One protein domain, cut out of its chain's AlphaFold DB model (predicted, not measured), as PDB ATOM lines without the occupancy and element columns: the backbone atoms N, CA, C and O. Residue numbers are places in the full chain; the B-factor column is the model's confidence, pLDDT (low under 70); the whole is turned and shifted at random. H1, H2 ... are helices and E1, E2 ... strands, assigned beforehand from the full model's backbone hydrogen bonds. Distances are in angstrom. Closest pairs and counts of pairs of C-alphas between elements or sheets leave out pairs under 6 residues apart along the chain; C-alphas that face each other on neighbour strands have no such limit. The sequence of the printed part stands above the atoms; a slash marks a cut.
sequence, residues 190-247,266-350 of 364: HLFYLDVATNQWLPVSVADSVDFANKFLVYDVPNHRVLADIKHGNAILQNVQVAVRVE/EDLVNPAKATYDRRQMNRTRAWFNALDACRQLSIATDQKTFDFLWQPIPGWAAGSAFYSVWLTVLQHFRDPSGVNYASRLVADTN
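AT A GLANCE: This is residues 190 to 247 and 266 to 350 of the 364 residues of an uncharacterized protein of Pseudomonas japonica (UniProt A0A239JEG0). A strongly twisted sheet of five strands makes one part of this domain, and a cluster of short helices, H4 to H7, makes the other. The long helix H3 joins them, running slantwise over one face of the sheet and on toward H4, with short H1 and H2 beside the strands. The printed part has 143 residues, in the order E1 E2 H1 E3 E4 E5 H2 H3 H4 H5 H6 H7; its class is mixed, helices and strands. The sheet, in order E2 E1 E5 E4 E3, is antiparallel throughout. The whole is compact, with a radius of gyration of the C-alphas of 15.8 A and spans of 50 by 34 by 24 A.

IN THESE COORDINATES: E1, residues 190 to 195, begins at C-alpha 190 (35.033, -36.139, 29.520). E2 is residues 200 to 203, H1 206 to 209 and E3 215 to 220. E4, residues 225 to 232, is 19.5 A long and bends by 62 degrees at residue 229; E5, residues 235 to 246, is 25.1 A long and bends by 96 degrees at residue 239. H2 is residues 266 to 269. H3, residues 278 to 297, is 28.6 A long and begins at (47.068, -44.406, 21.260). H4 is residues 303 to 310, H5 313 to 320 and H6 323 to 330. H7, residues 341 to 349, ends at (53.625, -30.240, 40.887).

HOW THE PARTS SIT: H3, the hub, lies over E5 at a height of 8.3 A over the sheet, two layers with the helix on one face; C-alphas 244 and 284 are the closest, 4.8 A apart. E3, E4 and E5 form a meander, each strand the antiparallel neighbour of the one before; N 217 and O 227 are 3.0 A apart, N 237 and O 230 2.8 A. Staggered, E5 pairs with E4 over residues 235 to 241 and with E1 over 242 to 245, where N 192 and O 243 are 2.8 A apart. In the hairpin E1 and E2, N 202 and O 193 are 2.8 A apart. H1 is on the same face as H3, over none of the strands. H2 is on the sheet at a height of 9.1 A. H3 and H6 touch at C-alphas 290 and 326, 5.5 A apart. H3 touches H5 with residues 286 to 293 alone, at a shallow tilt of 17 degrees, opposite ways; the C-alphas of Ala 286 and Ser 320 are closest, 6.0 A apart. H3 and H4 are a helical hairpin, closest at C-alphas 297 and 306, 6.1 A apart. H6 and H7 are another, closest at C-alphas 330 and 342, 4.8 A apart. H3 and H7 are apart. Every O i to N i+4 pair is within hydrogen-bond range in H3 to H7; H1 and H2 are too short for one.

THE WHOLE: The C-alphas of Lys 273 and Lys 304, the two farthest apart, are 51.0 A apart. Residues 248 to 265 are not printed, and C-alphas 247 and 266 are 12.3 A apart across the cut. Of the links that are printed whole, none is long. The mean pLDDT of the printed part is 93.3; residues 269 to 276 are under 70.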
ATOM      1  N   HIS A 190      36.273 -35.520  29.053       95.75
ATOM      2  CA  HIS A 190      35.033 -36.139  29.520       95.75
ATOM      3  C   HIS A 190      35.039 -37.640  29.248       95.75
ATOM      4  O   HIS A 190      35.528 -38.087  28.207       95.75
ATOM      5  N   LEU A 191      34.499 -38.421  30.185       97.56
ATOM      6  CA  LEU A 191      34.340 -39.862  30.036       97.56
ATOM      7  C   LEU A 191      33.082 -40.171  29.217       97.56
ATOM      8  O   LEU A 191      32.000 -39.663  29.495       97.56
ATOM      9  N   PHE A 192      33.234 -41.037  28.224       96.88
ATOM     10  CA  PHE A 192      32.167 -41.549  27.374       96.88
ATOM     11  C   PHE A 192      32.150 -43.072  27.411       96.88
ATOM     12  O   PHE A 192      33.183 -43.707  27.646       96.88
ATOM     13  N   TYR A 193      30.996 -43.646  27.086       96.00
ATOM     14  CA  TYR A 193      30.837 -45.076  26.852       96.00
ATOM     15  C   TYR A 193      30.118 -45.351  25.538       96.00
ATOM     16  O   TYR A 193      29.352 -44.518  25.054       96.00
ATOM     17  N   LEU A 194      30.388 -46.512  24.950       93.88
ATOM     18  CA  LEU A 194      29.691 -46.976  23.760       93.88
ATOM     19  C   LEU A 194      28.408 -47.693  24.180       93.88
ATOM     20  O   LEU A 194      28.463 -48.771  24.775       93.88
ATOM     21  N   ASP A 195      27.260 -47.119  23.837       93.44
ATOM     22  CA  ASP A 195      25.996 -47.839  23.890       93.44
ATOM     23  C   ASP A 195      25.886 -48.759  22.673       93.44
ATOM     24  O   ASP A 195      25.763 -48.312  21.532       93.44
ATOM     25  N   VAL A 196      25.932 -50.066  22.917       90.31
ATOM     26  CA  VAL A 196      25.881 -51.089  21.865       90.31
ATOM     27  C   VAL A 196      24.505 -51.207  21.214       90.31
ATOM     28  O   VAL A 196      24.420 -51.696  20.091       90.31
ATOM     29  N   ALA A 197      23.437 -50.762  21.885       91.31
ATOM     30  CA  ALA A 197      22.088 -50.829  21.335       91.31
ATOM     31  C   ALA A 197      21.891 -49.794  20.220       91.31
ATOM     32  O   ALA A 197      21.356 -50.114  19.158       91.31
ATOM     33  N   THR A 198      22.353 -48.564  20.446       91.75
ATOM     34  CA  THR A 198      22.290 -47.479  19.455       91.75
ATOM     35  C   THR A 198      23.550 -47.367  18.598       91.75
ATOM     36  O   THR A 198      23.536 -46.680  17.576       91.75
ATOM     37  N   ASN A 199      24.631 -48.052  18.985       88.69
ATOM     38  CA  ASN A 199      25.971 -47.910  18.421       88.69
ATOM     39  C   ASN A 199      26.466 -46.450  18.461       88.69
ATOM     40  O   ASN A 199      27.060 -45.950  17.502       88.69
ATOM     41  N   GLN A 200      26.184 -45.755  19.566       90.56
ATOM     42  CA  GLN A 200      26.562 -44.359  19.785       90.56
ATOM     43  C   GLN A 200      27.429 -44.203  21.030       90.56
ATOM     44  O   GLN A 200      27.252 -44.885  22.037       90.56
ATOM     45  N   TRP A 201      28.365 -43.259  20.961       92.94
ATOM     46  CA  TRP A 201      29.120 -42.818  22.125       92.94
ATOM     47  C   TRP A 201      28.287 -41.832  22.934       92.94
ATOM     48  O   TRP A 201      27.962 -40.751  22.445       92.94
ATOM     49  N   LEU A 202      27.969 -42.197  24.172       94.19
ATOM     50  CA  LEU A 202      27.176 -41.388  25.087       94.19
ATOM     51  C   LEU A 202      28.059 -40.838  26.217       94.19
ATOM     52  O   LEU A 202      28.937 -41.556  26.713       94.19
ATOM     53  N   PRO A 203      27.876 -39.566  26.614       95.69
ATOM     54  CA  PRO A 203      28.623 -38.991  27.722       95.69
ATOM     55  C   PRO A 203      28.203 -39.646  29.038       95.69
ATOM     56  O   PRO A 203      27.018 -39.888  29.283       95.69
ATOM     57  N   VAL A 204      29.172 -39.892  29.913       97.44
ATOM     58  CA  VAL A 204      28.907 -40.188  31.321       97.44
ATOM     59  C   VAL A 204      28.712 -38.853  32.037       97.44
ATOM     60  O   VAL A 204      29.473 -37.910  31.811       97.44
ATOM     61  N   SER A 205      27.683 -38.745  32.883       97.19
ATOM     62  CA  SER A 205      27.461 -37.521  33.658       97.19
ATOM     63  C   SER A 205      28.684 -37.212  34.529       97.19
ATOM     64  O   SER A 205      29.404 -38.124  34.934       97.19
ATOM     65  N   VAL A 206      28.934 -35.938  34.844       95.38
ATOM     66  CA  VAL A 206      30.108 -35.558  35.653       95.38
ATOM     67  C   VAL A 206      30.128 -36.317  36.983       95.38
ATOM     68  O   VAL A 206      31.151 -36.910  37.312       95.38
ATOM     69  N   ALA A 207      28.994 -36.373  37.688       97.06
ATOM     70  CA  ALA A 207      28.873 -37.091  38.957       97.06
ATOM     71  C   ALA A 207      29.164 -38.593  38.808       97.06
ATOM     72  O   ALA A 207      29.958 -39.136  39.570       97.06
ATOM     73  N   ASP A 208      28.591 -39.241  37.791       98.38
ATOM     74  CA  ASP A 208      28.812 -40.670  37.558       98.38
ATOM     75  C   ASP A 208      30.250 -40.960  37.097       98.38
ATOM     76  O   ASP A 208      30.815 -41.995  37.430       98.38
ATOM     77  N   SER A 209      30.882 -40.048  36.351       98.00
ATOM     78  CA  SER A 209      32.209 -40.257  35.750       98.00
ATOM     79  C   SER A 209      33.353 -40.333  36.768       98.00
ATOM     80  O   SER A 209      34.409 -40.905  36.475       98.00
ATOM     81  N   VAL A 210      33.127 -39.793  37.968       97.94
ATOM     82  CA  VAL A 210      34.068 -39.795  39.098       97.94
ATOM     83  C   VAL A 210      33.578 -40.647  40.273       97.94
ATOM     84  O   VAL A 210      34.157 -40.595  41.355       97.94
ATOM     85  N   ASP A 211      32.531 -41.451  40.082       98.19
ATOM     86  CA  ASP A 211      32.047 -42.384  41.099       98.19
ATOM     87  C   ASP A 211      33.069 -43.514  41.332       98.19
ATOM     88  O   ASP A 211      33.616 -44.098  40.393       98.19
ATOM     89  N   PHE A 212      33.325 -43.859  42.596       97.56
ATOM     90  CA  PHE A 212      34.289 -44.900  42.959       97.56
ATOM     91  C   PHE A 212      33.880 -46.318  42.545       97.56
ATOM     92  O   PHE A 212      34.744 -47.200  42.556       97.56
ATOM     93  N   ALA A 213      32.623 -46.543  42.156       96.81
ATOM     94  CA  ALA A 213      32.164 -47.786  41.547       96.81
ATOM     95  C   ALA A 213      32.728 -48.002  40.133       96.81
ATOM     96  O   ALA A 213      32.761 -49.142  39.668       96.81
ATOM     97  N   ASN A 214      33.203 -46.947  39.460       98.19
ATOM     98  CA  ASN A 214      33.840 -47.080  38.153       98.19
ATOM     99  C   ASN A 214      35.138 -47.876  38.277       98.19
ATOM    100  O   ASN A 214      36.002 -47.552  39.097       98.19
ATOM    101  N   LYS A 215      35.310 -48.891  37.434       96.38
ATOM    102  CA  LYS A 215      36.450 -49.803  37.507       96.38
ATOM    103  C   LYS A 215      37.038 -50.049  36.131       96.38
ATOM    104  O   LYS A 215      36.383 -50.596  35.251       96.38
ATOM    105  N   PHE A 216      38.308 -49.699  35.965       96.94
ATOM    106  CA  PHE A 216      39.074 -50.100  34.792       96.94
ATOM    107  C   PHE A 216      39.235 -51.627  34.756       96.94
ATOM    108  O   PHE A 216      39.588 -52.233  35.770       96.94
ATOM    109  N   LEU A 217      39.008 -52.245  33.593       95.94
ATOM    110  CA  LEU A 217      39.156 -53.691  33.422       95.94
ATOM    111  C   LEU A 217      40.369 -54.037  32.560       95.94
ATOM    112  O   LEU A 217      41.285 -54.708  33.033       95.94
ATOM    113  N   VAL A 218      40.385 -53.616  31.290       93.75
ATOM    114  CA  VAL A 218      41.410 -54.086  30.346       93.75
ATOM    115  C   VAL A 218      41.646 -53.149  29.160       93.75
ATOM    116  O   VAL A 218      40.749 -52.435  28.702       93.75
ATOM    117  N   TYR A 219      42.879 -53.210  28.642       87.88
ATOM    118  CA  TYR A 219      43.244 -52.735  27.309       87.88
ATOM    119  C   TYR A 219      43.134 -53.856  26.290       87.88
ATOM    120  O   TYR A 219      43.939 -54.787  26.291       87.88
ATOM    121  N   ASP A 220      42.216 -53.700  25.351       87.12
ATOM    122  CA  ASP A 220      42.224 -54.479  24.126       87.12
ATOM    123  C   ASP A 220      42.964 -53.670  23.057       87.12
ATOM    124  O   ASP A 220      42.370 -52.982  22.226       87.12
ATOM    125  N   VAL A 221      44.299 -53.675  23.155       82.44
ATOM    126  CA  VAL A 221      45.177 -52.966  22.210       82.44
ATOM    127  C   VAL A 221      44.933 -53.412  20.768       82.44
ATOM    128  O   VAL A 221      44.812 -52.520  19.934       82.44
ATOM    129  N   PRO A 222      44.807 -54.718  20.445       82.25
ATOM    130  CA  PRO A 222      44.530 -55.150  19.076       82.25
ATOM    131  C   PRO A 222      43.234 -54.582  18.490       82.25
ATOM    132  O   PRO A 222      43.205 -54.271  17.304       82.25
ATOM    133  N   ASN A 223      42.186 -54.416  19.305       81.56
ATOM    134  CA  ASN A 223      40.898 -53.890  18.839       81.56
ATOM    135  C   ASN A 223      40.682 -52.400  19.156       81.56
ATOM    136  O   ASN A 223      39.590 -51.881  18.921       81.56
ATOM    137  N   HIS A 224      41.700 -51.713  19.683       82.62
ATOM    138  CA  HIS A 224      41.674 -50.293  20.047       82.62
ATOM    139  C   HIS A 224      40.582 -49.958  21.085       82.62
ATOM    140  O   HIS A 224      39.931 -48.913  21.014       82.62
ATOM    141  N   ARG A 225      40.351 -50.849  22.062       88.00
ATOM    142  CA  ARG A 225      39.289 -50.686  23.070       88.00
ATOM    143  C   ARG A 225      39.849 -50.569  24.475       88.00
ATOM    144  O   ARG A 225      40.851 -51.188  24.837       88.00
ATOM    145  N   VAL A 226      39.142 -49.791  25.282       93.00
ATOM    146  CA  VAL A 226      39.287 -49.775  26.734       93.00
ATOM    147  C   VAL A 226      37.970 -50.249  27.312       93.00
ATOM    148  O   VAL A 226      36.933 -49.699  26.948       93.00
ATOM    149  N   LEU A 227      38.007 -51.269  28.166       95.88
ATOM    150  CA  LEU A 227      36.817 -51.797  28.829       95.88
ATOM    151  C   LEU A 227      36.830 -51.410  30.306       95.88
ATOM    152  O   LEU A 227      37.874 -51.479  30.965       95.88
ATOM    153  N   ALA A 228      35.669 -51.010  30.810       98.19
ATOM    154  CA  ALA A 228      35.470 -50.633  32.200       98.19
ATOM    155  C   ALA A 228      34.049 -50.966  32.667       98.19
ATOM    156  O   ALA A 228      33.122 -51.056  31.860       98.19
ATOM    157  N   ASP A 229      33.887 -51.090  33.980       98.12
ATOM    158  CA  ASP A 229      32.589 -50.937  34.627       98.12
ATOM    159  C   ASP A 229      32.369 -49.448  34.908       98.12
ATOM    160  O   ASP A 229      33.281 -48.776  35.402       98.12
ATOM    161  N   ILE A 230      31.183 -48.925  34.599       98.06
ATOM    162  CA  ILE A 230      30.854 -47.510  34.806       98.06
ATOM    163  C   ILE A 230      29.494 -47.325  35.469       98.06
ATOM    164  O   ILE A 230      28.512 -47.993  35.150       98.06
ATOM    165  N   LYS A 231      29.428 -46.365  36.379       98.12
ATOM    166  CA  LYS A 231      28.220 -45.816  36.962       98.12
ATOM    167  C   LYS A 231      27.420 -45.096  35.878       98.12
ATOM    168  O   LYS A 231      27.972 -44.363  35.058       98.12
ATOM    169  N   HIS A 232      26.113 -45.316  35.875       96.25
ATOM    170  CA  HIS A 232      25.178 -44.592  35.027       96.25
ATOM    171  C   HIS A 232      23.843 -44.461  35.762       96.25
ATOM    172  O   HIS A 232      23.067 -45.421  35.854       96.25
ATOM    173  N   GLY A 233      23.603 -43.293  36.362       95.06
ATOM    174  CA  GLY A 233      22.481 -43.090  37.274       95.06
ATOM    175  C   GLY A 233      22.476 -44.127  38.405       95.06
ATOM    176  O   GLY A 233      23.437 -44.269  39.161       95.06
ATOM    177  N   ASN A 234      21.403 -44.909  38.525       94.81
ATOM    178  CA  ASN A 234      21.270 -45.914  39.589       94.81
ATOM    179  C   ASN A 234      21.872 -47.288  39.247       94.81
ATOM    180  O   ASN A 234      21.842 -48.179  40.094       94.81
ATOM    181  N   ALA A 235      22.430 -47.467  38.050       96.31
ATOM    182  CA  ALA A 235      22.987 -48.737  37.592       96.31
ATOM    183  C   ALA A 235      24.515 -48.684  37.452       96.31
ATOM    184  O   ALA A 235      25.122 -47.613  37.408       96.31
ATOM    185  N   ILE A 236      25.124 -49.868  37.359       97.81
ATOM    186  CA  ILE A 236      26.502 -50.048  36.899       97.81
ATOM    187  C   ILE A 236      26.429 -50.796  35.570       97.81
ATOM    188  O   ILE A 236      25.932 -51.922  35.514       97.81
ATOM    189  N   LEU A 237      26.910 -50.165  34.505       97.56
ATOM    190  CA  LEU A 237      27.111 -50.802  33.214       97.56
ATOM    191  C   LEU A 237      28.416 -51.592  33.287       97.56
ATOM    192  O   LEU A 237      29.473 -51.017  33.540       97.56
ATOM    193  N   GLN A 238      28.334 -52.907  33.103       97.12
ATOM    194  CA  GLN A 238      29.485 -53.794  33.243       97.12
ATOM    195  C   GLN A 238      30.172 -54.041  31.908       97.12
ATOM    196  O   GLN A 238      29.502 -54.255  30.896       97.12
ATOM    197  N   ASN A 239      31.504 -54.086  31.931       96.06
ATOM    198  CA  ASN A 239      32.334 -54.466  30.788       96.06
ATOM    199  C   ASN A 239      31.994 -53.706  29.488       96.06
ATOM    200  O   ASN A 239      31.944 -54.286  28.399       96.06
ATOM    201  N   VAL A 240      31.739 -52.403  29.602       96.25
ATOM    202  CA  VAL A 240      31.424 -51.550  28.455       96.25
ATOM    203  C   VAL A 240      32.681 -50.898  27.905       96.25
ATOM    204  O   VAL A 240      33.651 -50.645  28.624       96.25
ATOM    205  N   GLN A 241      32.667 -50.610  26.606       95.69
ATOM    206  CA  GLN A 241      33.748 -49.860  25.988       95.69
ATOM    207  C   GLN A 241      33.661 -48.389  26.395       95.69
ATOM    208  O   GLN A 241      32.604 -47.773  26.278       95.69
ATOM    209  N   VAL A 242      34.783 -47.827  26.841       96.62
ATOM    210  CA  VAL A 242      34.883 -46.449  27.330       96.62
ATOM    211  C   VAL A 242      36.002 -45.676  26.645       96.62
ATOM    212  O   VAL A 242      36.980 -46.246  26.154       96.62
ATOM    213  N   ALA A 243      35.874 -44.354  26.630       95.62
ATOM    214  CA  ALA A 243      36.911 -43.466  26.136       95.62
ATOM    215  C   ALA A 243      36.824 -42.082  26.771       95.62
ATOM    216  O   ALA A 243      35.737 -41.571  27.021       95.62
ATOM    217  N   VAL A 244      37.979 -41.448  26.975       95.81
ATOM    218  CA  VAL A 244      38.043 -40.046  27.390       95.81
ATOM    219  C   VAL A 244      38.239 -39.151  26.174       95.81
ATOM    220  O   VAL A 244      39.281 -39.183  25.504       95.81
ATOM    221  N   ARG A 245      37.233 -38.322  25.909       93.06
ATOM    222  CA  ARG A 245      37.210 -37.353  24.812       93.06
ATOM    223  C   ARG A 245      37.665 -35.993  25.302       93.06
ATOM    224  O   ARG A 245      37.482 -35.666  26.466       93.06
ATOM    225  N   VAL A 246      38.276 -35.232  24.406       93.25
ATOM    226  CA  VAL A 246      38.477 -33.791  24.591       93.25
ATOM    227  C   VAL A 246      37.480 -33.086  23.693       93.25
ATOM    228  O   VAL A 246      37.432 -33.397  22.504       93.25
ATOM    229  N   GLU A 247      36.688 -32.184  24.250       91.31
ATOM    230  CA  GLU A 247      35.652 -31.446  23.524       91.31
ATOM    231  C   GLU A 247      35.828 -29.950  23.770       91.31
ATOM    232  O   GLU A 247      36.400 -29.563  24.785       91.31
ATOM    233  N   GLU A 266      39.987 -39.428  17.120       81.12
ATOM    234  CA  GLU A 266      39.749 -40.029  15.794       81.12
ATOM    235  C   GLU A 266      39.232 -41.479  15.860       81.12
ATOM    236  O   GLU A 266      38.316 -41.832  15.115       81.12
ATOM    237  N   ASP A 267      39.743 -42.290  16.796       73.25
ATOM    238  CA  ASP A 267      39.323 -43.690  16.991       73.25
ATOM    239  C   ASP A 267      37.820 -43.834  17.317       73.25
ATOM    240  O   ASP A 267      37.246 -44.899  17.106       73.25
ATOM    241  N   LEU A 268      37.161 -42.779  17.815       71.75
ATOM    242  CA  LEU A 268      35.728 -42.786  18.150       71.75
ATOM    243  C   LEU A 268      34.864 -42.288  16.999       71.75
ATOM    244  O   LEU A 268      33.755 -42.779  16.801       71.75
ATOM    245  N   VAL A 269      35.365 -41.296  16.262       69.81
ATOM    246  CA  VAL A 269      34.622 -40.619  15.193       69.81
ATOM    247  C   VAL A 269      34.689 -41.417  13.893       69.81
ATOM    248  O   VAL A 269      33.712 -41.471  13.148       69.81
ATOM    249  N   ASN A 270      35.828 -42.052  13.600       66.62
ATOM    250  CA  ASN A 270      36.015 -42.815  12.369       66.62
ATOM    251  C   ASN A 270      36.847 -44.092  12.583       66.62
ATOM    252  O   ASN A 270      37.925 -44.231  11.996       66.62
ATOM    253  N   PRO A 271      36.348 -45.060  13.372       63.31
ATOM    254  CA  PRO A 271      37.098 -46.266  13.739       63.31
ATOM    255  C   PRO A 271      37.582 -47.087  12.532       63.31
ATOM    256  O   PRO A 271      38.600 -47.763  12.617       63.31
ATOM    257  N   ALA A 272      36.896 -47.008  11.385       56.81
ATOM    258  CA  ALA A 272      37.278 -47.720  10.163       56.81
ATOM    259  C   ALA A 272      38.479 -47.100   9.420       56.81
ATOM    260  O   ALA A 272      39.096 -47.770   8.592       56.81
ATOM    261  N   LYS A 273      38.789 -45.821   9.666       59.28
ATOM    262  CA  LYS A 273      39.909 -45.100   9.029       59.28
ATOM    263  C   LYS A 273      40.984 -44.658  10.019       59.28
ATOM    264  O   LYS A 273      42.070 -44.277   9.582       59.28
ATOM    265  N   ALA A 274      40.692 -44.704  11.316       61.25
ATOM    266  CA  ALA A 274      41.607 -44.279  12.354       61.25
ATOM    267  C   ALA A 274      42.843 -45.189  12.390       61.25
ATOM    268  O   ALA A 274      42.754 -46.416  12.390       61.25
ATOM    269  N   THR A 275      44.029 -44.580  12.399       56.91
ATOM    270  CA  THR A 275      45.305 -45.316  12.312       56.91
ATOM    271  C   THR A 275      45.862 -45.738  13.672       56.91
ATOM    272  O   THR A 275      47.076 -45.890  13.792       56.91
ATOM    273  N   TYR A 276      44.983 -45.963  14.657       66.94
ATOM    274  CA  TYR A 276      45.278 -46.140  16.083       66.94
ATOM    275  C   TYR A 276      45.666 -44.834  16.789       66.94
ATOM    276  O   TYR A 276      46.836 -44.431  16.818       66.94
ATOM    277  N   ASP A 277      44.693 -44.196  17.439       75.88
ATOM    278  CA  ASP A 277      44.924 -43.092  18.363       75.88
ATOM    279  C   ASP A 277      45.255 -43.591  19.781       75.88
ATOM    280  O   ASP A 277      44.504 -43.446  20.751       75.88
ATOM    281  N   ARG A 278      46.494 -44.068  19.943       84.62
ATOM    282  CA  ARG A 278      47.068 -44.406  21.260       84.62
ATOM    283  C   ARG A 278      46.937 -43.290  22.303       84.62
ATOM    284  O   ARG A 278      47.014 -43.562  23.502       84.62
ATOM    285  N   ARG A 279      46.799 -42.023  21.880       90.38
ATOM    286  CA  ARG A 279      46.664 -40.885  22.801       90.38
ATOM    287  C   ARG A 279      45.346 -40.990  23.556       90.38
ATOM    288  O   ARG A 279      45.338 -40.712  24.748       90.38
ATOM    289  N   GLN A 280      44.271 -41.433  22.903       91.25
ATOM    290  CA  GLN A 280      42.968 -41.615  23.534       91.25
ATOM    291  C   GLN A 280      42.996 -42.723  24.586       91.25
ATOM    292  O   GLN A 280      42.584 -42.488  25.714       91.25
ATOM    293  N   MET A 281      43.527 -43.905  24.260       90.06
ATOM    294  CA  MET A 281      43.613 -45.008  25.228       90.06
ATOM    295  C   MET A 281      44.426 -44.617  26.464       90.06
ATOM    296  O   MET A 281      43.997 -44.851  27.592       90.06
ATOM    297  N   ASN A 282      45.572 -43.962  26.262       92.69
ATOM    298  CA  ASN A 282      46.407 -43.497  27.365       92.69
ATOM    299  C   ASN A 282      45.737 -42.374  28.177       92.69
ATOM    300  O   ASN A 282      45.893 -42.335  29.394       92.69
ATOM    301  N   ARG A 283      44.952 -41.502  27.530       95.19
ATOM    302  CA  ARG A 283      44.137 -40.488  28.212       95.19
ATOM    303  C   ARG A 283      43.059 -41.135  29.081       95.19
ATOM    304  O   ARG A 283      42.901 -40.751  30.234       95.19
ATOM    305  N   THR A 284      42.372 -42.149  28.555       96.06
ATOM    306  CA  THR A 284      41.404 -42.952  29.311       96.06
ATOM    307  C   THR A 284      42.076 -43.634  30.498       96.06
ATOM    308  O   THR A 284      41.529 -43.612  31.595       96.06
ATOM    309  N   ARG A 285      43.303 -44.151  30.335       94.81
ATOM    310  CA  ARG A 285      44.089 -44.687  31.457       94.81
ATOM    311  C   ARG A 285      44.287 -43.675  32.565       94.81
ATOM    312  O   ARG A 285      44.081 -43.996  33.726       94.81
ATOM    313  N   ALA A 286      44.733 -42.477  32.197       97.25
ATOM    314  CA  ALA A 286      45.040 -41.435  33.162       97.25
ATOM    315  C   ALA A 286      43.803 -41.055  33.985       97.25
ATOM    316  O   ALA A 286      43.934 -40.807  35.176       97.25
ATOM    317  N   TRP A 287      42.607 -41.103  33.386       98.25
ATOM    318  CA  TRP A 287      41.348 -40.884  34.102       98.25
ATOM    319  C   TRP A 287      41.129 -41.913  35.206       98.25
ATOM    320  O   TRP A 287      40.919 -41.545  36.357       98.25
ATOM    321  N   PHE A 288      41.230 -43.203  34.876       98.19
ATOM    322  CA  PHE A 288      41.060 -44.262  35.870       98.19
ATOM    323  C   PHE A 288      42.196 -44.285  36.897       98.19
ATOM    324  O   PHE A 288      41.926 -44.497  38.071       98.19
ATOM    325  N   ASN A 289      43.435 -43.973  36.507       97.94
ATOM    326  CA  ASN A 289      44.540 -43.819  37.456       97.94
ATOM    327  C   ASN A 289      44.277 -42.682  38.458       97.94
ATOM    328  O   ASN A 289      44.523 -42.849  39.652       97.94
ATOM    329  N   ALA A 290      43.769 -41.539  37.987       98.50
ATOM    330  CA  ALA A 290      43.401 -40.421  38.849       98.50
ATOM    331  C   ALA A 290      42.235 -40.795  39.778       98.50
ATOM    332  O   ALA A 290      42.261 -40.478  40.965       98.50
ATOM    333  N   LEU A 291      41.243 -41.528  39.270       98.38
ATOM    334  CA  LEU A 291      40.113 -41.993  40.072       98.38
ATOM    335  C   LEU A 291      40.531 -43.026  41.131       98.38
ATOM    336  O   LEU A 291      40.073 -42.967  42.271       98.38
ATOM    337  N   ASP A 292      41.438 -43.939  40.785       97.81
ATOM    338  CA  ASP A 292      42.014 -44.909  41.715       97.81
ATOM    339  C   ASP A 292      42.832 -44.217  42.812       97.81
ATOM    340  O   ASP A 292      42.755 -44.623  43.974       97.81
ATOM    341  N   ALA A 293      43.562 -43.150  42.474       98.19
ATOM    342  CA  ALA A 293      44.219 -42.293  43.458       98.19
ATOM    343  C   ALA A 293      43.197 -41.644  44.404       98.19
ATOM    344  O   ALA A 293      43.344 -41.752  45.622       98.19
ATOM    345  N   CYS A 294      42.118 -41.055  43.878       98.44
ATOM    346  CA  CYS A 294      41.045 -40.492  44.703       98.44
ATOM    347  C   CYS A 294      40.412 -41.533  45.637       98.44
ATOM    348  O   CYS A 294      40.165 -41.227  46.803       98.44
ATOM    349  N   ARG A 295      40.193 -42.766  45.157       97.62
ATOM    350  CA  ARG A 295      39.635 -43.864  45.964       97.62
ATOM    351  C   ARG A 295      40.569 -44.278  47.102       97.62
ATOM    352  O   ARG A 295      40.109 -44.608  48.189       97.62
ATOM    353  N   GLN A 296      41.879 -44.278  46.873       96.94
ATOM    354  CA  GLN A 296      42.850 -44.554  47.938       96.94
ATOM    355  C   GLN A 296      42.857 -43.432  48.975       96.94
ATOM    356  O   GLN A 296      42.818 -43.691  50.175       96.94
ATOM    357  N   LEU A 297      42.843 -42.183  48.510       98.31
ATOM    358  CA  LEU A 297      42.817 -41.013  49.376       98.31
ATOM    359  C   LEU A 297      41.541 -40.932  50.224       98.31
ATOM    360  O   LEU A 297      41.612 -40.494  51.368       98.31
ATOM    361  N   SER A 298      40.394 -41.401  49.719       96.69
ATOM    362  CA  SER A 298      39.124 -41.379  50.461       96.69
ATOM    363  C   SER A 298      39.092 -42.298  51.687       96.69
ATOM    364  O   SER A 298      38.130 -42.259  52.447       96.69
ATOM    365  N   ILE A 299      40.110 -43.143  51.883       96.19
ATOM    366  CA  ILE A 299      40.265 -43.959  53.097       96.19
ATOM    367  C   ILE A 299      40.699 -43.085  54.286       96.19
ATOM    368  O   ILE A 299      40.431 -43.431  55.437       96.19
ATOM    369  N   ALA A 300      41.363 -41.954  54.029       97.38
ATOM    370  CA  ALA A 300      41.795 -41.045  55.079       97.38
ATOM    371  C   ALA A 300      40.599 -40.326  55.716       97.38
ATOM    372  O   ALA A 300      39.892 -39.562  55.064       97.38
ATOM    373  N   THR A 301      40.411 -40.530  57.018       94.75
ATOM    374  CA  THR A 301      39.392 -39.835  57.820       94.75
ATOM    375  C   THR A 301      39.923 -38.565  58.491       94.75
ATOM    376  O   THR A 301      39.148 -37.797  59.057       94.75
ATOM    377  N   ASP A 302      41.236 -38.330  58.424       98.06
ATOM    378  CA  ASP A 302      41.930 -37.188  59.011       98.06
ATOM    379  C   ASP A 302      43.050 -36.674  58.089       98.06
ATOM    380  O   ASP A 302      43.573 -37.407  57.243       98.06
ATOM    381  N   GLN A 303      43.435 -35.406  58.265       98.25
ATOM    382  CA  GLN A 303      44.401 -34.738  57.387       98.25
ATOM    383  C   GLN A 303      45.793 -35.382  57.427       98.25
ATOM    384  O   GLN A 303      46.467 -35.445  56.405       98.25
ATOM    385  N   LYS A 304      46.230 -35.903  58.580       98.25
ATOM    386  CA  LYS A 304      47.565 -36.502  58.715       98.25
ATOM    387  C   LYS A 304      47.660 -37.790  57.901       98.25
ATOM    388  O   LYS A 304      48.657 -38.015  57.215       98.25
ATOM    389  N   THR A 305      46.624 -38.624  57.961       98.38
ATOM    390  CA  THR A 305      46.526 -39.833  57.134       98.38
ATOM    391  C   THR A 305      46.436 -39.471  55.652       98.38
ATOM    392  O   THR A 305      47.119 -40.080  54.829       98.38
ATOM    393  N   PHE A 306      45.657 -38.440  55.308       98.56
ATOM    394  CA  PHE A 306      45.551 -37.956  53.932       98.56
ATOM    395  C   PHE A 306      46.904 -37.488  53.386       98.56
ATOM    396  O   PHE A 306      47.315 -37.926  52.317       98.56
ATOM    397  N   ASP A 307      47.633 -36.662  54.136       98.50
ATOM    398  CA  ASP A 307      48.940 -36.135  53.737       98.50
ATOM    399  C   ASP A 307      49.977 -37.234  53.517       98.50
ATOM    400  O   ASP A 307      50.798 -37.129  52.604       98.50
ATOM    401  N   PHE A 308      49.920 -38.303  54.317       98.31
ATOM    402  CA  PHE A 308      50.755 -39.485  54.124       98.31
ATOM    403  C   PHE A 308      50.423 -40.207  52.810       98.31
ATOM    404  O   PHE A 308      51.330 -40.524  52.040       98.31
ATOM    405  N   LEU A 309      49.135 -40.426  52.523       98.38
ATOM    406  CA  LEU A 309      48.677 -41.063  51.281       98.38
ATOM    407  C   LEU A 309      48.856 -40.169  50.045       98.38
ATOM    408  O   LEU A 309      48.966 -40.681  48.933       98.38
ATOM    409  N   TRP A 310      48.906 -38.848  50.225       98.56
ATOM    410  CA  TRP A 310      49.094 -37.877  49.151       98.56
ATOM    411  C   TRP A 310      50.526 -37.852  48.606       98.56
ATOM    412  O   TRP A 310      50.713 -37.601  47.420       98.56
ATOM    413  N   GLN A 311      51.538 -38.153  49.430       97.75
ATOM    414  CA  GLN A 311      52.958 -38.094  49.037       97.75
ATOM    415  C   GLN A 311      53.289 -38.717  47.661       97.75
ATOM    416  O   GLN A 311      53.996 -38.078  46.881       97.75
ATOM    417  N   PRO A 312      52.813 -39.929  47.306       97.75
ATOM    418  CA  PRO A 312      53.095 -40.514  45.993       97.75
ATOM    419  C   PRO A 312      52.301 -39.898  44.826       97.75
ATOM    420  O   PRO A 312      52.691 -40.087  43.671       97.75
ATOM    421  N   ILE A 313      51.206 -39.176  45.087       98.19
ATOM    422  CA  ILE A 313      50.244 -38.733  44.066       98.19
ATOM    423  C   ILE A 313      50.865 -37.798  43.015       98.19
ATOM    424  O   ILE A 313      50.684 -38.083  41.828       98.19
ATOM    425  N   PRO A 314      51.656 -36.761  43.370       97.94
ATOM    426  CA  PRO A 314      52.391 -35.954  42.392       97.94
ATOM    427  C   PRO A 314      53.226 -36.788  41.409       97.94
ATOM    428  O   PRO A 314      53.178 -36.571  40.197       97.94
ATOM    429  N   GLY A 315      53.944 -37.796  41.918       97.81
ATOM    430  CA  GLY A 315      54.761 -38.695  41.103       97.81
ATOM    431  C   GLY A 315      53.931 -39.604  40.195       97.81
ATOM    432  O   GLY A 315      54.304 -39.830  39.045       97.81
ATOM    433  N   TRP A 316      52.788 -40.097  40.673       97.25
ATOM    434  CA  TRP A 316      51.869 -40.908  39.868       97.25
ATOM    435  C   TRP A 316      51.198 -40.098  38.759       97.25
ATOM    436  O   TRP A 316      51.094 -40.577  37.622       97.25
ATOM    437  N   ALA A 317      50.797 -38.860  39.054       97.69
ATOM    438  CA  ALA A 317      50.279 -37.936  38.055       97.69
ATOM    439  C   ALA A 317      51.330 -37.669  36.975       97.69
ATOM    440  O   ALA A 317      51.099 -37.946  35.796       97.69
ATOM    441  N   ALA A 318      52.533 -37.256  37.381       96.25
ATOM    442  CA  ALA A 318      53.642 -37.000  36.468       96.25
ATOM    443  C   ALA A 318      54.000 -38.226  35.611       96.25
ATOM    444  O   ALA A 318      54.140 -38.097  34.394       96.25
ATOM    445  N   GLY A 319      54.092 -39.416  36.213       94.69
ATOM    446  CA  GLY A 319      54.454 -40.654  35.517       94.69
ATOM    447  C   GLY A 319      53.365 -41.206  34.591       94.69
ATOM    448  O   GLY A 319      53.668 -41.892  33.618       94.69
ATOM    449  N   SER A 320      52.092 -40.905  34.854       93.94
ATOM    450  CA  SER A 320      50.992 -41.267  33.949       93.94
ATOM    451  C   SER A 320      50.699 -40.201  32.890       93.94
ATOM    452  O   SER A 320      50.005 -40.505  31.916       93.94
ATOM    453  N   ALA A 321      51.288 -39.010  33.037       94.81
ATOM    454  CA  ALA A 321      51.111 -37.845  32.181       94.81
ATOM    455  C   ALA A 321      49.659 -37.330  32.172       94.81
ATOM    456  O   ALA A 321      48.957 -37.430  33.172       94.81
ATOM    457  N   PHE A 322      49.208 -36.723  31.071       97.00
ATOM    458  CA  PHE A 322      47.843 -36.204  30.900       97.00
ATOM    459  C   PHE A 322      47.391 -35.295  32.050       97.00
ATOM    460  O   PHE A 322      46.300 -35.453  32.587       97.00
ATOM    461  N   TYR A 323      48.226 -34.310  32.388       97.50
ATOM    462  CA  TYR A 323      47.990 -33.333  33.456       97.50
ATOM    463  C   TYR A 323      46.542 -32.820  33.537       97.50
ATOM    464  O   TYR A 323      45.923 -32.850  34.595       97.50
ATOM    465  N   SER A 324      45.969 -32.423  32.396       96.38
ATOM    466  CA  SER A 324      44.593 -31.924  32.329       96.38
ATOM    467  C   SER A 324      43.554 -32.943  32.796       96.38
ATOM    468  O   SER A 324      42.580 -32.553  33.419       96.38
ATOM    469  N   VAL A 325      43.759 -34.235  32.520       97.88
ATOM    470  CA  VAL A 325      42.856 -35.310  32.961       97.88
ATOM    471  C   VAL A 325      42.903 -35.462  34.475       97.88
ATOM    472  O   VAL A 325      41.855 -35.567  35.105       97.88
ATOM    473  N   TRP A 326      44.102 -35.427  35.062       98.31
ATOM    474  CA  TRP A 326      44.261 -35.475  36.513       98.31
ATOM    475  C   TRP A 326      43.544 -34.316  37.192       98.31
ATOM    476  O   TRP A 326      42.756 -34.558  38.099       98.31
ATOM    477  N   LEU A 327      43.736 -33.081  36.718       97.88
ATOM    478  CA  LEU A 327      43.003 -31.933  37.257       97.88
ATOM    479  C   LEU A 327      41.487 -32.096  37.111       97.88
ATOM    480  O   LEU A 327      40.751 -31.842  38.062       97.88
ATOM    481  N   THR A 328      41.019 -32.575  35.954       97.06
ATOM    482  CA  THR A 328      39.589 -32.781  35.705       97.06
ATOM    483  C   THR A 328      38.955 -33.809  36.639       97.06
ATOM    484  O   THR A 328      37.808 -33.627  37.029       97.06
ATOM    485  N   VAL A 329      39.667 -34.867  37.029       98.31
ATOM    486  CA  VAL A 329      39.146 -35.842  38.003       98.31
ATOM    487  C   VAL A 329      39.266 -35.295  39.425       98.31
ATOM    488  O   VAL A 329      38.289 -35.283  40.172       98.31
ATOM    489  N   LEU A 330      40.448 -34.802  39.802       98.50
ATOM    490  CA  LEU A 330      40.752 -34.364  41.166       98.50
ATOM    491  C   LEU A 330      39.895 -33.177  41.627       98.50
ATOM    492  O   LEU A 330      39.585 -33.085  42.813       98.50
ATOM    493  N   GLN A 331      39.459 -32.296  40.719       97.75
ATOM    494  CA  GLN A 331      38.679 -31.103  41.084       97.75
ATOM    495  C   GLN A 331      37.357 -31.418  41.806       97.75
ATOM    496  O   GLN A 331      36.809 -30.553  42.499       97.75
ATOM    497  N   HIS A 332      36.857 -32.648  41.667       97.94
ATOM    498  CA  HIS A 332      35.619 -33.119  42.286       97.94
ATOM    499  C   HIS A 332      35.791 -33.613  43.726       97.94
ATOM    500  O   HIS A 332      34.806 -33.961  44.371       97.94
ATOM    501  N   PHE A 333      37.016 -33.608  44.250       98.38
ATOM    502  CA  PHE A 333      37.326 -34.138  45.571       98.38
ATOM    503  C   PHE A 333      37.948 -33.071  46.475       98.38
ATOM    504  O   PHE A 333      38.497 -32.058  46.020       98.38
ATOM    505  N   ARG A 334      37.802 -33.273  47.784       98.25
ATOM    506  CA  ARG A 334      38.300 -32.388  48.839       98.25
ATOM    507  C   ARG A 334      38.993 -33.220  49.904       98.25
ATOM    508  O   ARG A 334      38.546 -34.329  50.186       98.25
ATOM    509  N   ASP A 335      40.064 -32.686  50.473       97.62
ATOM    510  CA  ASP A 335      40.741 -33.320  51.599       97.62
ATOM    511  C   ASP A 335      39.972 -33.096  52.910       97.62
ATOM    512  O   ASP A 335      39.002 -32.330  52.924       97.62
ATOM    513  N   PRO A 336      40.353 -33.764  54.013       98.06
ATOM    514  CA  PRO A 336      39.682 -33.594  55.300       98.06
ATOM    515  C   PRO A 336      39.655 -32.145  55.816       98.06
ATOM    516  O   PRO A 336      38.784 -31.805  56.614       98.06
ATOM    517  N   SER A 337      40.574 -31.286  55.364       96.75
ATOM    518  CA  SER A 337      40.589 -29.849  55.671       96.75
ATOM    519  C   SER A 337      39.717 -28.996  54.737       96.75
ATOM    520  O   SER A 337      39.522 -27.807  54.991       96.75
ATOM    521  N   GLY A 338      39.154 -29.588  53.682       96.88
ATOM    522  CA  GLY A 338      38.311 -28.917  52.695       96.88
ATOM    523  C   GLY A 338      39.070 -28.338  51.498       96.88
ATOM    524  O   GLY A 338      38.474 -27.598  50.714       96.88
ATOM    525  N   VAL A 339      40.352 -28.664  51.314       97.75
ATOM    526  CA  VAL A 339      41.156 -28.215  50.164       97.75
ATOM    527  C   VAL A 339      40.888 -29.101  48.949       97.75
ATOM    528  O   VAL A 339      40.796 -30.323  49.047       97.75
ATOM    529  N   ASN A 340      40.753 -28.491  47.771       98.31
ATOM    530  CA  ASN A 340      40.564 -29.194  46.502       98.31
ATOM    531  C   ASN A 340      41.824 -29.970  46.092       98.31
ATOM    532  O   ASN A 340      42.923 -29.413  46.066       98.31
ATOM    533  N   TYR A 341      41.663 -31.254  45.743       98.62
ATOM    534  CA  TYR A 341      42.785 -32.098  45.321       98.62
ATOM    535  C   TYR A 341      43.488 -31.550  44.073       98.62
ATOM    536  O   TYR A 341      44.708 -31.638  43.980       98.62
ATOM    537  N   ALA A 342      42.753 -30.980  43.115       98.38
ATOM    538  CA  ALA A 342      43.341 -30.365  41.930       98.38
ATOM    539  C   ALA A 342      44.213 -29.163  42.308       98.38
ATOM    540  O   ALA A 342      45.356 -29.110  41.866       98.38
ATOM    541  N   SER A 343      43.738 -28.271  43.184       98.25
ATOM    542  CA  SER A 343      44.524 -27.123  43.665       98.25
ATOM    543  C   SER A 343      45.797 -27.574  44.378       98.25
ATOM    544  O   SER A 343      46.880 -27.034  44.152       98.25
ATOM    545  N   ARG A 344      45.696 -28.632  45.194       98.00
ATOM    546  CA  ARG A 344      46.868 -29.231  45.836       98.00
ATOM    547  C   ARG A 344      47.840 -29.823  44.812       98.00
ATOM    548  O   ARG A 344      49.040 -29.599  44.920       98.00
ATOM    549  N   LEU A 345      47.342 -30.527  43.790       98.50
ATOM    550  CA  LEU A 345      48.190 -31.062  42.724       98.50
ATOM    551  C   LEU A 345      48.908 -29.935  41.978       98.50
ATOM    552  O   LEU A 345      50.105 -30.051  41.739       98.50
ATOM    553  N   VAL A 346      48.214 -28.846  41.628       98.19
ATOM    554  CA  VAL A 346      48.815 -27.668  40.981       98.19
ATOM    555  C   VAL A 346      49.976 -27.130  41.822       98.19
ATOM    556  O   VAL A 346      51.081 -26.971  41.298       98.19
ATOM    557  N   ALA A 347      49.748 -26.919  43.121       97.38
ATOM    558  CA  ALA A 347      50.757 -26.405  44.043       97.38
ATOM    559  C   ALA A 347      51.973 -27.339  44.175       97.38
ATOM    560  O   ALA A 347      53.113 -26.886  44.070       97.38
ATOM    561  N   ASP A 348      51.742 -28.644  44.331       97.44
ATOM    562  CA  ASP A 348      52.803 -29.620  44.608       97.44
ATOM    563  C   ASP A 348      53.572 -30.055  43.349       97.44
ATOM    564  O   ASP A 348      54.642 -30.663  43.443       97.44
ATOM    565  N   THR A 349      53.046 -29.763  42.152       97.62
ATOM    566  CA  THR A 349      53.625 -30.240  40.887       97.62
ATOM    567  C   THR A 349      54.188 -29.163  39.969       97.62
ATOM    568  O   THR A 349      54.860 -29.513  38.992       97.62
ATOM    569  N   ASN A 350      54.012 -27.873  40.276       96.06
ATOM    570  CA  ASN A 350      54.642 -26.783  39.524       96.06
ATOM    571  C   ASN A 350      56.134 -26.617  39.880       96.06
ATOM    572  O   ASN A 350      56.591 -25.566  40.325       96.06
TER     573      ASN A 350